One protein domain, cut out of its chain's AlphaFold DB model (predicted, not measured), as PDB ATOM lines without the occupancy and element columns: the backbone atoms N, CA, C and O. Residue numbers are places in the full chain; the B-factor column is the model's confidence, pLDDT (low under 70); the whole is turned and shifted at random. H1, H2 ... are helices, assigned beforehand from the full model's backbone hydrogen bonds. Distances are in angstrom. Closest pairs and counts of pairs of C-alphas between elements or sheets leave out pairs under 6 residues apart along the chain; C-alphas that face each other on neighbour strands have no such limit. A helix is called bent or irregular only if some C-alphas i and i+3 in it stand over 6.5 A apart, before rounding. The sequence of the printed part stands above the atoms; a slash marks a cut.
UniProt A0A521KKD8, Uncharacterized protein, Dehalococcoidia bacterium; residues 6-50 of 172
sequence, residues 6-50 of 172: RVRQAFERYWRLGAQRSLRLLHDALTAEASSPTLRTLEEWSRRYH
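This is residues 6 to 50 of the 172 residues of an uncharacterized protein of Dehalococcoidia bacterium (UniProt A0A521KKD8). Three short helices are set at steep to nearly right angles to one another, their centres making a triangle in a small rounded cluster. H2 meets both of the other helices, while H1 and H3 come close at Val 7 and Trp 45, and the two links between helices turn at opposite ends of the cluster, around Ala 19 and Ala 34. The printed part has 45 residues with three named helices, in the order H1, H2, H3, and no named strand; its class is all helix. It is compact, with a radius of gyration of the C-alphas of 9.5 A, and the C-alphas span 25 by 21 by 16 A along their three main axes.

H1, residues 6 to 16, touches H2, residues 23 to 30; their closest C-alphas, those of Tyr 14 and Leu 26, are 5.8 A apart. The lines of these two helices are only just about perpendicular, at 72 degrees. H2 touches H3, residues 39 to 48, and their closest C-alphas are those of His 27 and Leu 39, 6.2 A apart. H2 and H3 run opposite ways at a steep tilt of 64 degrees. H1 and H3 are close but not clearly touching, with the C-alphas of Val 7 and Trp 45 the closest, at 6.8 A. Their lines are about perpendicular, at 89 degrees. In H1, H2 and H3 every O i to N i+4 pair of the backbone is within hydrogen-bond range.

H1, the longest helix by residues, begins at C-alpha 6 at (27.431, -37.378, -11.424) and measures 15.5 A from first to last C-alpha. In the link after it, residues 18 to 20 are a short helical run without a name. H2 measures 10.4 A, from Leu 23 to Leu 30, and its C-alpha 23 is at (34.530, -35.864, -24.592). H3 measures 14.1 A and ends at C-alpha 48 at (41.087, -39.484, -12.695). H1, H2 and H3 are not bent.

The two C-alphas farthest apart are those of Ala 19 and Ala 34, at 27.2 A. The first and last printed C-alphas, those of Arg 6 and His 50, are 15.4 A apart. The printed part has no cut. The link from H1 to H2 has 6 residues and the link from H2 to H3 has 8, and both are short. The mean pLDDT of the printed part is 92.8, and no printed residue is under 70.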
ATOM      1  N   ARG A   6      27.311 -38.151 -10.173       90.88
ATOM      2  CA  ARG A   6      27.431 -37.378 -11.424       90.88
ATOM      3  C   ARG A   6      28.528 -37.905 -12.350       90.88
ATOM      4  O   ARG A   6      28.320 -37.972 -13.556       90.88
ATOM      5  N   VAL A   7      29.675 -38.296 -11.793       94.62
ATOM      6  CA  VAL A   7      30.799 -38.830 -12.575       94.62
ATOM      7  C   VAL A   7      30.411 -40.164 -13.202       94.62
ATOM      8  O   VAL A   7      30.632 -40.370 -14.392       94.62
ATOM      9  N   ARG A   8      29.750 -41.029 -12.423       95.00
ATOM     10  CA  ARG A   8      29.251 -42.320 -12.904       95.00
ATOM     11  C   ARG A   8      28.241 -42.162 -14.042       95.00
ATOM     12  O   ARG A   8      28.380 -42.812 -15.070       95.00
ATOM     13  N   GLN A   9      27.266 -41.266 -13.893       93.81
ATOM     14  CA  GLN A   9      26.275 -40.989 -14.942       93.81
ATOM     15  C   GLN A   9      26.923 -40.439 -16.221       93.81
ATOM     16  O   GLN A   9      26.545 -40.830 -17.326       93.81
ATOM     17  N   ALA A  10      27.924 -39.561 -16.084       95.06
ATOM     18  CA  ALA A  10      28.685 -39.058 -17.223       95.06
ATOM     19  C   ALA A  10      29.465 -40.183 -17.923       95.06
ATOM     20  O   ALA A  10      29.434 -40.264 -19.150       95.06
ATOM     21  N   PHE A  11      30.086 -41.092 -17.163       96.44
ATOM     22  CA  PHE A  11      30.756 -42.274 -17.710       96.44
ATOM     23  C   PHE A  11      29.786 -43.205 -18.454       96.44
ATOM     24  O   PHE A  11      30.080 -43.624 -19.570       96.44
ATOM     25  N   GLU A  12      28.611 -43.502 -17.893       95.06
ATOM     26  CA  GLU A  12      27.606 -44.347 -18.557       95.06
ATOM     27  C   GLU A  12      27.138 -43.747 -19.888       95.06
ATOM     28  O   GLU A  12      27.015 -44.456 -20.888       95.06
ATOM     29  N   ARG A  13      26.914 -42.428 -19.929       94.81
ATOM     30  CA  ARG A  13      26.586 -41.714 -21.172       94.81
ATOM     31  C   ARG A  13      27.745 -41.755 -22.160       94.81
ATOM     32  O   ARG A  13      27.521 -42.052 -23.328       94.81
ATOM     33  N   TYR A  14      28.970 -41.533 -21.691       96.12
ATOM     34  CA  TYR A  14      30.181 -41.622 -22.506       96.12
ATOM     35  C   TYR A  14      30.358 -43.013 -23.131       96.12
ATOM     36  O   TYR A  14      30.673 -43.136 -24.315       96.12
ATOM     37  N   TRP A  15      30.090 -44.069 -22.362       95.19
ATOM     38  CA  TRP A  15      30.105 -45.445 -22.847       95.19
ATOM     39  C   TRP A  15      29.040 -45.690 -23.928       95.19
ATOM     40  O   TRP A  15      29.355 -46.260 -24.975       95.19
ATOM     41  N   ARG A  16      27.810 -45.197 -23.726       94.00
ATOM     42  CA  ARG A  16      26.689 -45.341 -24.679       94.00
ATOM     43  C   ARG A  16      26.906 -44.640 -26.023       94.00
ATOM     44  O   ARG A  16      26.267 -45.033 -26.991       94.00
ATOM     45  N   LEU A  17      27.811 -43.661 -26.115       93.75
ATOM     46  CA  LEU A  17      28.189 -43.041 -27.396       93.75
ATOM     47  C   LEU A  17      28.904 -44.015 -28.355       93.75
ATOM     48  O   LEU A  17      29.050 -43.715 -29.539       93.75
ATOM     49  N   GLY A  18      29.345 -45.181 -27.868       92.12
ATOM     50  CA  GLY A  18      29.898 -46.244 -28.705       92.12
ATOM     51  C   GLY A  18      31.205 -45.853 -29.403       92.12
ATOM     52  O   GLY A  18      32.014 -45.109 -28.857       92.12
ATOM     53  N   ALA A  19      31.430 -46.365 -30.614       89.69
ATOM     54  CA  ALA A  19      32.704 -46.228 -31.329       89.69
ATOM     55  C   ALA A  19      33.094 -44.775 -31.666       89.69
ATOM     56  O   ALA A  19      34.275 -44.473 -31.791       89.69
ATOM     57  N   GLN A  20      32.118 -43.872 -31.787       88.75
ATOM     58  CA  GLN A  20      32.357 -42.453 -32.073       88.75
ATOM     59  C   GLN A  20      32.499 -41.612 -30.796       88.75
ATOM     60  O   GLN A  20      32.474 -40.387 -30.861       88.75
ATOM     61  N   ARG A  21      32.619 -42.242 -29.617       94.38
ATOM     62  CA  ARG A  21      32.731 -41.546 -28.329       94.38
ATOM     63  C   ARG A  21      33.852 -40.500 -28.347       94.38
ATOM     64  O   ARG A  21      34.990 -40.770 -28.717       94.38
ATOM     65  N   SER A  22      33.536 -39.298 -27.881       96.12
ATOM     66  CA  SER A  22      34.524 -38.264 -27.572       96.12
ATOM     67  C   SER A  22      34.016 -37.398 -26.424       96.12
ATOM     68  O   SER A  22      32.807 -37.300 -26.205       96.12
ATOM     69  N   LEU A  23      34.925 -36.764 -25.681       96.00
ATOM     70  CA  LEU A  23      34.530 -35.864 -24.592       96.00
ATOM     71  C   LEU A  23      33.754 -34.647 -25.109       96.00
ATOM     72  O   LEU A  23      32.878 -34.154 -24.408       96.00
ATOM     73  N   ARG A  24      34.015 -34.216 -26.352       95.00
ATOM     74  CA  ARG A  24      33.234 -33.168 -27.017       95.00
ATOM     75  C   ARG A  24      31.799 -33.618 -27.276       95.00
ATOM     76  O   ARG A  24      30.876 -32.929 -26.874       95.00
ATOM     77  N   LEU A  25      31.606 -34.805 -27.854       94.69
ATOM     78  CA  LEU A  25      30.261 -35.348 -28.081       94.69
ATOM     79  C   LEU A  25      29.508 -35.608 -26.772       94.69
ATOM     80  O   LEU A  25      28.303 -35.391 -26.702       94.69
ATOM     81  N   LEU A  26      30.213 -36.036 -25.723       95.62
ATOM     82  CA  LEU A  26      29.633 -36.149 -24.387       95.62
ATOM     83  C   LEU A  26      29.193 -34.786 -23.852       95.62
ATOM     84  O   LEU A  26      28.084 -34.668 -23.346       95.62
ATOM     85  N   HIS A  27      30.048 -33.771 -23.955       95.00
ATOM     86  CA  HIS A  27      29.724 -32.412 -23.540       95.00
ATOM     87  C   HIS A  27      28.484 -31.887 -24.275       95.00
ATOM     88  O   HIS A  27      27.536 -31.440 -23.630       95.00
ATOM     89  N   ASP A  28      28.440 -32.032 -25.601       92.62
ATOM     90  CA  ASP A  28      27.306 -31.618 -26.432       92.62
ATOM     91  C   ASP A  28      26.011 -32.326 -25.991       92.62
ATOM     92  O   ASP A  28      24.980 -31.683 -25.787       92.62
ATOM     93  N   ALA A  29      26.077 -33.634 -25.712       90.81
ATOM     94  CA  ALA A  29      24.947 -34.413 -25.200       90.81
ATOM     95  C   ALA A  29      24.472 -33.980 -23.797       90.81
ATOM     96  O   ALA A  29      23.317 -34.207 -23.441       90.81
ATOM     97  N   LEU A  30      25.343 -33.362 -22.996       90.12
ATOM     98  CA  LEU A  30      25.033 -32.861 -21.653       90.12
ATOM     99  C   LEU A  30      24.636 -31.379 -21.646       90.12
ATOM    100  O   LEU A  30      24.239 -30.870 -20.599       90.12
ATOM    101  N   THR A  31      24.770 -30.652 -22.759       86.19
ATOM    102  CA  THR A  31      24.653 -29.178 -22.771       86.19
ATOM    103  C   THR A  31      23.222 -28.699 -22.479       86.19
ATOM    104  O   THR A  31      23.027 -27.594 -21.983       86.19
ATOM    105  N   ALA A  32      22.213 -29.546 -22.706       78.69
ATOM    106  CA  ALA A  32      20.814 -29.264 -22.372       78.69
ATOM    107  C   ALA A  32      20.507 -29.307 -20.857       78.69
ATOM    108  O   ALA A  32      19.400 -28.970 -20.440       78.69
ATOM    109  N   GLU A  33      21.456 -29.737 -20.019       82.44
ATOM    110  CA  GLU A  33      21.262 -29.868 -18.575       82.44
ATOM    111  C   GLU A  33      21.679 -28.598 -17.827       82.44
ATOM    112  O   GLU A  33      22.766 -28.059 -18.029       82.44
ATOM    113  N   ALA A  34      20.856 -28.163 -16.866       71.75
ATOM    114  CA  ALA A  34      21.090 -26.948 -16.076       71.75
ATOM    115  C   ALA A  34      22.413 -26.945 -15.272       71.75
ATOM    116  O   ALA A  34      22.847 -25.902 -14.793       71.75
ATOM    117  N   SER A  35      23.061 -28.104 -15.103       79.62
ATOM    118  CA  SER A  35      24.345 -28.255 -14.405       79.62
ATOM    119  C   SER A  35      25.327 -29.086 -15.236       79.62
ATOM    120  O   SER A  35      25.929 -30.038 -14.735       79.62
ATOM    121  N   SER A  36      25.459 -28.744 -16.520       86.12
ATOM    122  CA  SER A  36      26.391 -29.414 -17.423       86.12
ATOM    123  C   SER A  36      27.854 -29.172 -17.011       86.12
ATOM    124  O   SER A  36      28.245 -28.023 -16.778       86.12
ATOM    125  N   PRO A  37      28.687 -30.221 -16.874       91.88
ATOM    126  CA  PRO A  37      30.108 -30.063 -16.594       91.88
ATOM    127  C   PRO A  37      30.842 -29.484 -17.808       91.88
ATOM    128  O   PRO A  37      30.587 -29.865 -18.946       91.88
ATOM    129  N   THR A  38      31.823 -28.615 -17.560       94.25
ATOM    130  CA  THR A  38      32.693 -28.103 -18.631       94.25
ATOM    131  C   THR A  38      33.542 -29.220 -19.246       94.25
ATOM    132  O   THR A  38      33.833 -30.221 -18.585       94.25
ATOM    133  N   LEU A  39      34.034 -29.022 -20.475       95.06
ATOM    134  CA  LEU A  39      34.932 -29.980 -21.130       95.06
ATOM    135  C   LEU A  39      36.172 -30.305 -20.274       95.06
ATOM    136  O   LEU A  39      36.503 -31.472 -20.091       95.06
ATOM    137  N   ARG A  40      36.780 -29.292 -19.644       96.50
ATOM    138  CA  ARG A  40      37.914 -29.460 -18.718       96.50
ATOM    139  C   ARG A  40      37.569 -30.372 -17.535       96.50
ATOM    140  O   ARG A  40      38.388 -31.179 -17.106       96.50
ATOM    141  N   THR A  41      36.357 -30.250 -16.996       95.50
ATOM    142  CA  THR A  41      35.871 -31.111 -15.908       95.50
ATOM    143  C   THR A  41      35.712 -32.559 -16.377       95.50
ATOM    144  O   THR A  41      36.099 -33.478 -15.659       95.50
ATOM    145  N   LEU A  42      35.185 -32.770 -17.587       96.19
ATOM    146  CA  LEU A  42      35.055 -34.102 -18.184       96.19
ATOM    147  C   LEU A  42      36.421 -34.744 -18.468       96.19
ATOM    148  O   LEU A  42      36.592 -35.934 -18.217       96.19
ATOM    149  N   GLU A  43      37.407 -33.972 -18.931       97.31
ATOM    150  CA  GLU A  43      38.793 -34.428 -19.106       97.31
ATOM    151  C   GLU A  43      39.423 -34.862 -17.780       97.31
ATOM    152  O   GLU A  43      40.038 -35.928 -17.696       97.31
ATOM    153  N   GLU A  44      39.239 -34.064 -16.726       96.94
ATOM    154  CA  GLU A  44      39.726 -34.388 -15.387       96.94
ATOM    155  C   GLU A  44      39.086 -35.676 -14.859       96.94
ATOM    156  O   GLU A  44      39.793 -36.554 -14.366       96.94
ATOM    157  N   TRP A  45      37.767 -35.829 -15.001       96.94
ATOM    158  CA  TRP A  45      37.060 -37.046 -14.600       96.94
ATOM    159  C   TRP A  45      37.510 -38.264 -15.400       96.94
ATOM    160  O   TRP A  45      37.824 -39.295 -14.808       96.94
ATOM    161  N   SER A  46      37.609 -38.130 -16.722       97.12
ATOM    162  CA  SER A  46      38.071 -39.191 -17.615       97.12
ATOM    163  C   SER A  46      39.443 -39.721 -17.207       97.12
ATOM    164  O   SER A  46      39.625 -40.932 -17.070       97.12
ATOM    165  N   ARG A  47      40.387 -38.814 -16.923       97.06
ATOM    166  CA  ARG A  47      41.736 -39.164 -16.460       97.06
ATOM    167  C   ARG A  47      41.723 -39.779 -15.066       97.06
ATOM    168  O   ARG A  47      42.292 -40.839 -14.852       97.06
ATOM    169  N   ARG A  48      41.076 -39.110 -14.114       96.56
ATOM    170  CA  ARG A  48      41.087 -39.484 -12.695       96.56
ATOM    171  C   ARG A  48      40.406 -40.821 -12.415       96.56
ATOM    172  O   ARG A  48      40.793 -41.508 -11.477       96.56
ATOM    173  N   TYR A  49      39.377 -41.157 -13.187       96.25
ATOM    174  CA  TYR A  49      38.604 -42.390 -13.038       96.25
ATOM    175  C   TYR A  49      38.857 -43.385 -14.174       96.25
ATOM    176  O   TYR A  49      38.056 -44.303 -14.353       96.25
ATOM    177  N   HIS A  50      39.952 -43.205 -14.923       96.50
ATOM    178  CA  HIS A  50      40.459 -44.179 -15.892       96.50
ATOM    179  C   HIS A  50      39.396 -44.652 -16.891       96.50
ATOM    180  O   HIS A  50      39.199 -45.846 -17.111       96.50
TER     181      HIS A  50